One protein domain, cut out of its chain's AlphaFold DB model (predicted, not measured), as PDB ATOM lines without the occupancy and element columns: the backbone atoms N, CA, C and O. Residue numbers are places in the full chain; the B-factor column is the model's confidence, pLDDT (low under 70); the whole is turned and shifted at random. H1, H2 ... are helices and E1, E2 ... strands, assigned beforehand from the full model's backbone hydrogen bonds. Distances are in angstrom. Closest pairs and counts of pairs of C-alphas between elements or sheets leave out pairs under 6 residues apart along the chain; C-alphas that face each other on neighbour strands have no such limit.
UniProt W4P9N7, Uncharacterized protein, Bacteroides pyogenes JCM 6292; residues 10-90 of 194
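Overview. This is residues 10 to 90 of the 194 residues of an uncharacterized protein of Bacteroides pyogenes JCM 6292 (UniProt W4P9N7). A small sheet of three strands, E1, E2 and E3, has the longest helix, H3, packed at one end of E2 and E3 through its residues 77 to 87. From E3 a long link swings out to H1, far from the sheet, and the chain comes back through little H2 to H3, making a wide, open loop on which residues 51 to 56 stick out. The 81 printed residues hold, along the chain, E1 E2 E3 H1 H2 H3; the sheet's order is E1 - E2 - E3, antiparallel, and the class is mixed, helices and strands. The whole is only just loose, close to compact, with a radius of gyration of the C-alphas of 14.4 A and spans of 44 by 34 by 20 A.

Along the chain. Find C-alpha 10 at (29.404, 22.840, 4.191); E1 runs from there to residue 15, 16.6 A. E2, residues 20 to 25, spans 16.7 A, and E3, residues 35 to 39, 12.8 A. H1 is residues 55 to 62, 10.7 A, and H2 residues 67 to 70, 5.4 A. H3, residues 74 to 88, runs 20.8 A to C-alpha 88 at (22.819, 34.625, 19.857).

Arrangement. The strands form a meander, each the antiparallel neighbour of the one before, in two hairpins. Look at N 13 and O 22, 2.9 A, for E1 and E2, and N 37 and O 23, 2.8 A, for E2 and E3. H3 is on the sheet, together two layers, a helix on one face; the closest C-alphas of E2 and H3 are Leu 20 and Ala 80, 7.2 A. H1 and H2 are close but not clearly touching, Met 61 and Glu 69 being closest at 7.7 A between C-alphas; neither is on the sheet. H1 and H3 have every O i to N i+4 pair within hydrogen-bond range; H2 is too short for one.

Size, cuts and confidence. The C-alphas of Glu 51 and Tyr 90 are farthest apart, 44.3 A. The printed part has no cut, the link from E3 to H1 is long, and no printed residue is under 70 in pLDDT.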
ATOM      1  N   TYR A  10      28.827  21.552   4.582       88.38
ATOM      2  CA  TYR A  10      29.404  22.840   4.191       88.38
ATOM      3  C   TYR A  10      30.281  23.451   5.281       88.38
ATOM      4  O   TYR A  10      31.192  24.221   4.989       88.38
ATOM      5  N   MET A  11      29.983  23.157   6.548       90.25
ATOM      6  CA  MET A  11      30.667  23.785   7.673       90.25
ATOM      7  C   MET A  11      30.643  22.882   8.898       90.25
ATOM      8  O   MET A  11      29.597  22.340   9.245       90.25
ATOM      9  N   TYR A  12      31.780  22.790   9.583       89.31
ATOM     10  CA  TYR A  12      31.902  22.221  10.921       89.31
ATOM     11  C   TYR A  12      32.834  23.119  11.736       89.31
ATOM     12  O   TYR A  12      34.021  23.225  11.427       89.31
ATOM     13  N   VAL A  13      32.295  23.798  12.744       90.88
ATOM     14  CA  VAL A  13      33.034  24.759  13.575       90.88
ATOM     15  C   VAL A  13      32.774  24.450  15.038       90.88
ATOM     16  O   VAL A  13      31.642  24.159  15.418       90.88
ATOM     17  N   ILE A  14      33.823  24.524  15.852       90.50
ATOM     18  CA  ILE A  14      33.745  24.403  17.306       90.50
ATOM     19  C   ILE A  14      34.115  25.758  17.905       90.50
ATOM     20  O   ILE A  14      35.189  26.287  17.633       90.50
ATOM     21  N   ASP A  15      33.221  26.303  18.721       87.94
ATOM     22  CA  ASP A  15      33.502  27.419  19.617       87.94
ATOM     23  C   ASP A  15      33.908  26.848  20.973       87.94
ATOM     24  O   ASP A  15      33.082  26.342  21.737       87.94
ATOM     25  N   GLU A  16      35.202  26.922  21.260       84.69
ATOM     26  CA  GLU A  16      35.774  26.436  22.512       84.69
ATOM     27  C   GLU A  16      35.368  27.302  23.713       84.69
ATOM     28  O   GLU A  16      35.277  26.791  24.827       84.69
ATOM     29  N   TYR A  17      35.068  28.589  23.503       83.38
ATOM     30  CA  TYR A  17      34.692  29.512  24.575       83.38
ATOM     31  C   TYR A  17      33.294  29.198  25.108       83.38
ATOM     32  O   TYR A  17      33.089  29.076  26.317       83.38
ATOM     33  N   ASN A  18      32.330  29.020  24.203       85.94
ATOM     34  CA  ASN A  18      30.970  28.642  24.580       85.94
ATOM     35  C   ASN A  18      30.781  27.122  24.676       85.94
ATOM     36  O   ASN A  18      29.722  26.675  25.119       85.94
ATOM     37  N   ASN A  19      31.781  26.321  24.294       89.88
ATOM     38  CA  ASN A  19      31.716  24.863  24.191       89.88
ATOM     39  C   ASN A  19      30.457  24.399  23.426       89.88
ATOM     40  O   ASN A  19      29.646  23.600  23.914       89.88
ATOM     41  N   LEU A  20      30.271  24.987  22.244       91.88
ATOM     42  CA  LEU A  20      29.204  24.702  21.284       91.88
ATOM     43  C   LEU A  20      29.834  24.459  19.914       91.88
ATOM     44  O   LEU A  20      30.843  25.067  19.571       91.88
ATOM     45  N   GLY A  21      29.239  23.577  19.122       91.44
ATOM     46  CA  GLY A  21      29.633  23.354  17.739       91.44
ATOM     47  C   GLY A  21      28.487  23.621  16.775       91.44
ATOM     48  O   GLY A  21      27.330  23.362  17.103       91.44
ATOM     49  N   TRP A  22      28.813  24.108  15.580       92.81
ATOM     50  CA  TRP A  22      27.876  24.304  14.477       92.81
ATOM     51  C   TRP A  22      28.244  23.401  13.321       92.81
ATOM     52  O   TRP A  22      29.408  23.298  12.932       92.81
ATOM     53  N   PHE A  23      27.224  22.786  12.747       91.25
ATOM     54  CA  PHE A  23      27.350  21.931  11.588       91.25
ATOM     55  C   PHE A  23      26.305  22.313  10.553       91.25
ATOM     56  O   PHE A  23      25.113  22.286  10.850       91.25
ATOM     57  N   ALA A  24      26.739  22.685   9.354       91.94
ATOM     58  CA  ALA A  24      25.852  23.064   8.264       91.94
ATOM     59  C   ALA A  24      25.877  21.987   7.181       91.94
ATOM     60  O   ALA A  24      26.943  21.656   6.664       91.94
ATOM     61  N   SER A  25      24.708  21.450   6.839       89.94
ATOM     62  CA  SER A  25      24.574  20.354   5.878       89.94
ATOM     63  C   SER A  25      23.250  20.442   5.113       89.94
ATOM     64  O   SER A  25      22.246  20.902   5.664       89.94
ATOM     65  N   ASP A  26      23.225  20.003   3.852       90.81
ATOM     66  CA  ASP A  26      21.990  19.898   3.047       90.81
ATOM     67  C   ASP A  26      21.253  18.556   3.232       90.81
ATOM     68  O   ASP A  26      20.246  18.289   2.570       90.81
ATOM     69  N   ARG A  27      21.698  17.730   4.189       87.44
ATOM     70  CA  ARG A  27      21.046  16.468   4.578       87.44
ATOM     71  C   ARG A  27      19.531  16.638   4.749       87.44
ATOM     72  O   ARG A  27      19.061  17.359   5.632       87.44
ATOM     73  N   PHE A  28      18.774  15.904   3.930       86.38
ATOM     74  CA  PHE A  28      17.304  15.870   3.937       86.38
ATOM     75  C   PHE A  28      16.629  17.245   3.780       86.38
ATOM     76  O   PHE A  28      15.494  17.424   4.225       86.38
ATOM     77  N   GLN A  29      17.307  18.216   3.159       88.19
ATOM     78  CA  GLN A  29      16.741  19.527   2.849       88.19
ATOM     79  C   GLN A  29      16.309  19.621   1.378       88.19
ATOM     80  O   GLN A  29      16.865  18.930   0.523       88.19
ATOM     81  N   PRO A  30      15.316  20.470   1.052       90.81
ATOM     82  CA  PRO A  30      15.027  20.835  -0.331       90.81
ATOM     83  C   PRO A  30      16.242  21.459  -1.023       90.81
ATOM     84  O   PRO A  30      17.104  22.046  -0.368       90.81
ATOM     85  N   GLU A  31      16.261  21.404  -2.353       89.38
ATOM     86  CA  GLU A  31      17.316  22.024  -3.154       89.38
ATOM     87  C   GLU A  31      17.490  23.514  -2.806       89.38
ATOM     88  O   GLU A  31      16.519  24.253  -2.615       89.38
ATOM     89  N   GLY A  32      18.749  23.942  -2.672       89.56
ATOM     90  CA  GLY A  32      19.109  25.311  -2.300       89.56
ATOM     91  C   GLY A  32      18.912  25.659  -0.819       89.56
ATOM     92  O   GLY A  32      19.056  26.826  -0.455       89.56
ATOM     93  N   LYS A  33      18.590  24.688   0.050       92.00
ATOM     94  CA  LYS A  33      18.472  24.897   1.501       92.00
ATOM     95  C   LYS A  33      19.516  24.103   2.278       92.00
ATOM     96  O   LYS A  33      19.885  22.995   1.911       92.00
ATOM     97  N   VAL A  34      19.939  24.672   3.403       91.12
ATOM     98  CA  VAL A  34      20.902  24.076   4.336       91.12
ATOM     99  C   VAL A  34      20.303  24.097   5.739       91.12
ATOM    100  O   VAL A  34      19.664  25.074   6.131       91.12
ATOM    101  N   CYS A  35      20.506  23.021   6.500       90.19
ATOM    102  CA  CYS A  35      20.165  22.955   7.916       90.19
ATOM    103  C   CYS A  35      21.417  23.206   8.760       90.19
ATOM    104  O   CYS A  35      22.473  22.628   8.495       90.19
ATOM    105  N   VAL A  36      21.294  24.062   9.778       90.88
ATOM    106  CA  VAL A  36      22.358  24.323  10.750       90.88
ATOM    107  C   VAL A  36      22.020  23.611  12.053       90.88
ATOM    108  O   VAL A  36      21.045  23.942  12.726       90.88
ATOM    109  N   TYR A  37      22.849  22.642  12.415       89.94
ATOM    110  CA  TYR A  37      22.774  21.896  13.660       89.94
ATOM    111  C   TYR A  37      23.723  22.507  14.683       89.94
ATOM    112  O   TYR A  37      24.880  22.784  14.371       89.94
ATOM    113  N   VAL A  38      23.246  22.661  15.916       90.62
ATOM    114  CA  VAL A  38      24.078  23.040  17.062       90.62
ATOM    115  C   VAL A  38      24.260  21.813  17.946       90.62
ATOM    116  O   VAL A  38      23.281  21.142  18.272       90.62
ATOM    117  N   PHE A  39      25.498  21.503  18.320       90.00
ATOM    118  CA  PHE A  39      25.831  20.330  19.128       90.00
ATOM    119  C   PHE A  39      26.794  20.675  20.267       90.00
ATOM    120  O   PHE A  39      27.450  21.715  20.259       90.00
ATOM    121  N   ILE A  40      26.874  19.784  21.256       90.44
ATOM    122  CA  ILE A  40      27.856  19.857  22.342       90.44
ATOM    123  C   ILE A  40      29.091  19.065  21.885       90.44
ATOM    124  O   ILE A  40      28.953  17.875  21.589       90.44
ATOM    125  N   PRO A  41      30.275  19.688  21.761       88.75
ATOM    126  CA  PRO A  41      31.497  18.974  21.412       88.75
ATOM    127  C   PRO A  41      31.856  17.930  22.477       88.75
ATOM    128  O   PRO A  41      31.731  18.180  23.677       88.75
ATOM    129  N   ASN A  42      32.349  16.769  22.045       82.75
ATOM    130  CA  ASN A  42      32.893  15.781  22.971       82.75
ATOM    131  C   ASN A  42      34.260  16.259  23.479       82.75
ATOM    132  O   ASN A  42      35.096  16.693  22.689       82.75
ATOM    133  N   THR A  43      34.521  16.106  24.778       79.38
ATOM    134  CA  THR A  43      35.819  16.452  25.391       79.38
ATOM    135  C   THR A  43      36.960  15.550  24.919       79.38
ATOM    136  O   THR A  43      38.126  15.926  24.983       79.38
ATOM    137  N   SER A  44      36.634  14.350  24.437       79.44
ATOM    138  CA  SER A  44      37.579  13.395  23.870       79.44
ATOM    139  C   SER A  44      36.929  12.582  22.751       79.44
ATOM    140  O   SER A  44      35.702  12.510  22.628       79.44
ATOM    141  N   LYS A  45      37.756  11.965  21.902       76.94
ATOM    142  CA  LYS A  45      37.274  11.084  20.837       76.94
ATOM    143  C   LYS A  45      36.596   9.860  21.455       76.94
ATOM    144  O   LYS A  45      37.246   9.065  22.124       76.94
ATOM    145  N   GLN A  46      35.316   9.686  21.155       71.44
ATOM    146  CA  GLN A  46      34.573   8.468  21.459       71.44
ATOM    147  C   GLN A  46      34.484   7.618  20.191       71.44
ATOM    148  O   GLN A  46      34.092   8.111  19.131       71.44
ATOM    149  N   THR A  47      34.893   6.356  20.291       73.19
ATOM    150  CA  THR A  47      34.790   5.388  19.195       73.19
ATOM    151  C   THR A  47      33.515   4.584  19.395       73.19
ATOM    152  O   THR A  47      33.299   4.054  20.481       73.19
ATOM    153  N   TYR A  48      32.674   4.502  18.365       71.12
ATOM    154  CA  TYR A  48      31.494   3.639  18.395       71.12
ATOM    155  C   TYR A  48      31.920   2.172  18.313       71.12
ATOM    156  O   TYR A  48      32.779   1.824  17.499       71.12
ATOM    157  N   ASP A  49      31.317   1.331  19.148       75.31
ATOM    158  CA  ASP A  49      31.478  -0.117  19.073       75.31
ATOM    159  C   ASP A  49      30.511  -0.677  18.022       75.31
ATOM    160  O   ASP A  49      29.301  -0.730  18.234       75.31
ATOM    161  N   TYR A  50      31.053  -1.046  16.864       71.12
ATOM    162  CA  TYR A  50      30.284  -1.599  15.748       71.12
ATOM    163  C   TYR A  50      29.968  -3.093  15.912       71.12
ATOM    164  O   TYR A  50      29.156  -3.610  15.149       71.12
ATOM    165  N   GLU A  51      30.592  -3.777  16.877       72.19
ATOM    166  CA  GLU A  51      30.433  -5.220  17.094       72.19
ATOM    167  C   GLU A  51      29.289  -5.523  18.070       72.19
ATOM    168  O   GLU A  51      28.576  -6.513  17.906       72.19
ATOM    169  N   SER A  52      29.095  -4.674  19.087       71.19
ATOM    170  CA  SER A  52      28.090  -4.898  20.138       71.19
ATOM    171  C   SER A  52      26.812  -4.066  19.996       71.19
ATOM    172  O   SER A  52      25.773  -4.449  20.543       71.19
ATOM    173  N   ALA A  53      26.848  -2.943  19.273       72.81
ATOM    174  CA  ALA A  53      25.682  -2.077  19.123       72.81
ATOM    175  C   ALA A  53      24.770  -2.509  17.963       72.81
ATOM    176  O   ALA A  53      25.217  -3.042  16.948       72.81
ATOM    177  N   GLU A  54      23.464  -2.248  18.098       78.25
ATOM    178  CA  GLU A  54      22.475  -2.544  17.056       78.25
ATOM    179  C   GLU A  54      22.856  -1.804  15.754       78.25
ATOM    180  O   GLU A  54      22.843  -0.567  15.735       78.25
ATOM    181  N   PRO A  55      23.152  -2.504  14.639       77.25
ATOM    182  CA  PRO A  55      23.619  -1.855  13.411       77.25
ATOM    183  C   PRO A  55      22.643  -0.796  12.883       77.25
ATOM    184  O   PRO A  55      23.050   0.241  12.354       77.25
ATOM    185  N   GLY A  56      21.338  -1.022  13.075       79.81
ATOM    186  CA  GLY A  56      20.294  -0.067  12.719       79.81
ATOM    187  C   GLY A  56      20.407   1.250  13.489       79.81
ATOM    188  O   GLY A  56      20.211   2.313  12.902       79.81
ATOM    189  N   HIS A  57      20.769   1.204  14.772       78.69
ATOM    190  CA  HIS A  57      20.923   2.392  15.607       78.69
ATOM    191  C   HIS A  57      22.104   3.255  15.156       78.69
ATOM    192  O   HIS A  57      21.929   4.453  14.932       78.69
ATOM    193  N   ILE A  58      23.264   2.645  14.895       77.06
ATOM    194  CA  ILE A  58      24.449   3.367  14.405       77.06
ATOM    195  C   ILE A  58      24.144   4.079  13.081       77.06
ATOM    196  O   ILE A  58      24.493   5.246  12.899       77.06
ATOM    197  N   VAL A  59      23.444   3.410  12.157       79.19
ATOM    198  CA  VAL A  59      23.059   4.005  10.867       79.19
ATOM    199  C   VAL A  59      22.069   5.162  11.051       79.19
ATOM    200  O   VAL A  59      22.190   6.179  10.360       79.19
ATOM    201  N   ARG A  60      21.105   5.049  11.975       79.69
ATOM    202  CA  ARG A  60      20.155   6.134  12.291       79.69
ATOM    203  C   ARG A  60      20.869   7.357  12.872       79.69
ATOM    204  O   ARG A  60      20.621   8.471  12.404       79.69
ATOM    205  N   MET A  61      21.806   7.147  13.800       78.38
ATOM    206  CA  MET A  61      22.652   8.212  14.344       78.38
ATOM    207  C   MET A  61      23.522   8.845  13.256       78.38
ATOM    208  O   MET A  61      23.583  10.070  13.159       78.38
ATOM    209  N   ALA A  62      24.141   8.030  12.390       75.94
ATOM    210  CA  ALA A  62      24.979   8.495  11.283       75.94
ATOM    211  C   ALA A  62      24.239   9.436  10.326       75.94
ATOM    212  O   ALA A  62      24.782  10.445   9.870       75.94
ATOM    213  N   LYS A  63      22.967   9.124  10.077       77.62
ATOM    214  CA  LYS A  63      22.070   9.924   9.248       77.62
ATOM    215  C   LYS A  63      21.491  11.142   9.968       77.62
ATOM    216  O   LYS A  63      20.814  11.920   9.314       77.62
ATOM    217  N   LEU A  64      21.729  11.328  11.269       78.44
ATOM    218  CA  LEU A  64      21.064  12.363  12.074       78.44
ATOM    219  C   LEU A  64      19.531  12.305  11.929       78.44
ATOM    220  O   LEU A  64      18.869  13.334  11.815       78.44
ATOM    221  N   HIS A  65      18.965  11.092  11.895       79.31
ATOM    222  CA  HIS A  65      17.540  10.896  11.613       79.31
ATOM    223  C   HIS A  65      16.628  11.549  12.664       79.31
ATOM    224  O   HIS A  65      15.589  12.110  12.326       79.31
ATOM    225  N   SER A  66      17.039  11.510  13.933       81.94
ATOM    226  CA  SER A  66      16.338  12.142  15.047       81.94
ATOM    227  C   SER A  66      17.344  12.776  15.997       81.94
ATOM    228  O   SER A  66      18.165  12.091  16.597       81.94
ATOM    229  N   LEU A  67      17.264  14.097  16.172       81.94
ATOM    230  CA  LEU A  67      18.109  14.809  17.138       81.94
ATOM    231  C   LEU A  67      17.749  14.456  18.584       81.94
ATOM    232  O   LEU A  67      18.602  14.509  19.458       81.94
ATOM    233  N   LYS A  68      16.495  14.066  18.842       81.06
ATOM    234  CA  LYS A  68      16.066  13.654  20.184       81.06
ATOM    235  C   LYS A  68      16.765  12.377  20.643       81.06
ATOM    236  O   LYS A  68      16.998  12.228  21.831       81.06
ATOM    237  N   GLU A  69      17.126  11.493  19.712       80.50
ATOM    238  CA  GLU A  69      17.894  10.281  20.032       80.50
ATOM    239  C   GLU A  69      19.302  10.605  20.548       80.50
ATOM    240  O   GLU A  69      19.910   9.765  21.191       80.50
ATOM    241  N   THR A  70      19.816  11.815  20.302       78.19
ATOM    242  CA  THR A  70      21.143  12.235  20.772       78.19
ATOM    243  C   THR A  70      21.083  13.092  22.041       78.19
ATOM    244  O   THR A  70      22.093  13.679  22.422       78.19
ATOM    245  N   TRP A  71      19.906  13.254  22.656       84.81
ATOM    246  CA  TRP A  71      19.704  14.044  23.878       84.81
ATOM    247  C   TRP A  71      19.653  13.114  25.090       84.81
ATOM    248  O   TRP A  71      18.627  12.996  25.750       84.81
ATOM    249  N   GLU A  72      20.759  12.417  25.346       82.50
ATOM    250  CA  GLU A  72      20.861  11.469  26.465       82.50
ATOM    251  C   GLU A  72      20.945  12.178  27.827       82.50
ATOM    252  O   GLU A  72      20.471  11.649  28.828       82.50
ATOM    253  N   ASP A  73      21.512  13.389  27.857       88.19
ATOM    254  CA  ASP A  73      21.690  14.206  29.060       88.19
ATOM    255  C   ASP A  73      20.867  15.503  28.963       88.19
ATOM    256  O   ASP A  73      21.234  16.464  28.275       88.19
ATOM    257  N   GLU A  74      19.724  15.527  29.653       87.75
ATOM    258  CA  GLU A  74      18.811  16.673  29.661       87.75
ATOM    259  C   GLU A  74      19.427  17.922  30.313       87.75
ATOM    260  O   GLU A  74      19.169  19.043  29.855       87.75
ATOM    261  N   GLU A  75      20.271  17.755  31.337       90.50
ATOM    262  CA  GLU A  75      20.928  18.867  32.028       90.50
ATOM    263  C   GLU A  75      21.972  19.524  31.119       90.50
ATOM    264  O   GLU A  75      21.992  20.754  30.969       90.50
ATOM    265  N   ALA A  76      22.787  18.716  30.432       87.69
ATOM    266  CA  ALA A  76      23.757  19.208  29.458       87.69
ATOM    267  C   ALA A  76      23.073  19.941  28.296       87.69
ATOM    268  O   ALA A  76      23.539  21.009  27.872       87.69
ATOM    269  N   VAL A  77      21.939  19.422  27.810       88.69
ATOM    270  CA  VAL A  77      21.137  20.067  26.760       88.69
ATOM    271  C   VAL A  77      20.561  21.400  27.246       88.69
ATOM    272  O   VAL A  77      20.626  22.394  26.516       88.69
ATOM    273  N   ALA A  78      20.032  21.470  28.469       91.12
ATOM    274  CA  ALA A  78      19.522  22.715  29.042       91.12
ATOM    275  C   ALA A  78      20.632  23.773  29.191       91.12
ATOM    276  O   ALA A  78      20.461  24.927  28.784       91.12
ATOM    277  N   ALA A  79      21.804  23.375  29.691       91.62
ATOM    278  CA  ALA A  79      22.963  24.254  29.808       91.62
ATOM    279  C   ALA A  79      23.483  24.726  28.437       91.62
ATOM    280  O   ALA A  79      23.886  25.881  28.287       91.62
ATOM    281  N   ALA A  80      23.474  23.858  27.421       89.81
ATOM    282  CA  ALA A  80      23.843  24.216  26.052       89.81
ATOM    283  C   ALA A  80      22.874  25.231  25.434       89.81
ATOM    284  O   ALA A  80      23.324  26.202  24.830       89.81
ATOM    285  N   LYS A  81      21.561  25.076  25.648       90.88
ATOM    286  CA  LYS A  81      20.554  26.051  25.189       90.88
ATOM    287  C   LYS A  81      20.772  27.432  25.800       90.88
ATOM    288  O   LYS A  81      20.751  28.418  25.073       90.88
ATOM    289  N   LYS A  82      21.077  27.507  27.099       91.88
ATOM    290  CA  LYS A  82      21.391  28.782  27.765       91.88
ATOM    291  C   LYS A  82      22.635  29.455  27.172       91.88
ATOM    292  O   LYS A  82      22.645  30.667  26.970       91.88
ATOM    293  N   ARG A  83      23.682  28.676  26.874       91.44
ATOM    294  CA  ARG A  83      24.898  29.176  26.205       91.44
ATOM    295  C   ARG A  83      24.600  29.650  24.782       91.44
ATOM    296  O   ARG A  83      25.078  30.708  24.389       91.44
ATOM    297  N   LEU A  84      23.760  28.922  24.047       89.81
ATOM    298  CA  LEU A  84      23.322  29.309  22.708       89.81
ATOM    299  C   LEU A  84      22.536  30.625  22.735       89.81
ATOM    300  O   LEU A  84      22.816  31.510  21.936       89.81
ATOM    301  N   GLU A  85      21.601  30.793  23.671       89.38
ATOM    302  CA  GLU A  85      20.875  32.055  23.844       89.38
ATOM    303  C   GLU A  85      21.817  33.215  24.172       89.38
ATOM    304  O   GLU A  85      21.663  34.303  23.621       89.38
ATOM    305  N   ALA A  86      22.815  32.998  25.032       86.44
ATOM    306  CA  ALA A  86      23.822  34.011  25.332       86.44
ATOM    307  C   ALA A  86      24.662  34.372  24.093       86.44
ATOM    308  O   ALA A  86      24.893  35.554  23.851       86.44
ATOM    309  N   ALA A  87      25.061  33.383  23.288       83.94
ATOM    310  CA  ALA A  87      25.824  33.588  22.057       83.94
ATOM    311  C   ALA A  87      25.004  34.297  20.964       83.94
ATOM    312  O   ALA A  87      25.513  35.192  20.299       83.94
ATOM    313  N   LEU A  88      23.720  33.959  20.807       83.62
ATOM    314  CA  LEU A  88      22.819  34.625  19.857       83.62
ATOM    315  C   LEU A  88      22.499  36.066  20.272       83.62
ATOM    316  O   LEU A  88      22.382  36.949  19.425       83.62
ATOM    317  N   ASN A  89      22.369  36.313  21.578       79.75
ATOM    318  CA  ASN A  89      22.125  37.649  22.123       79.75
ATOM    319  C   ASN A  89      23.411  38.459  22.327       79.75
ATOM    320  O   ASN A  89      23.338  39.635  22.700       79.75
ATOM    321  N   TYR A  90      24.578  37.860  22.077       71.88
ATOM    322  CA  TYR A  90      25.848  38.562  22.090       71.88
ATOM    323  C   TYR A  90      25.869  39.557  20.931       71.88
ATOM    324  O   TYR A  90      26.197  39.243  19.790       71.88
TER     325      TYR A  90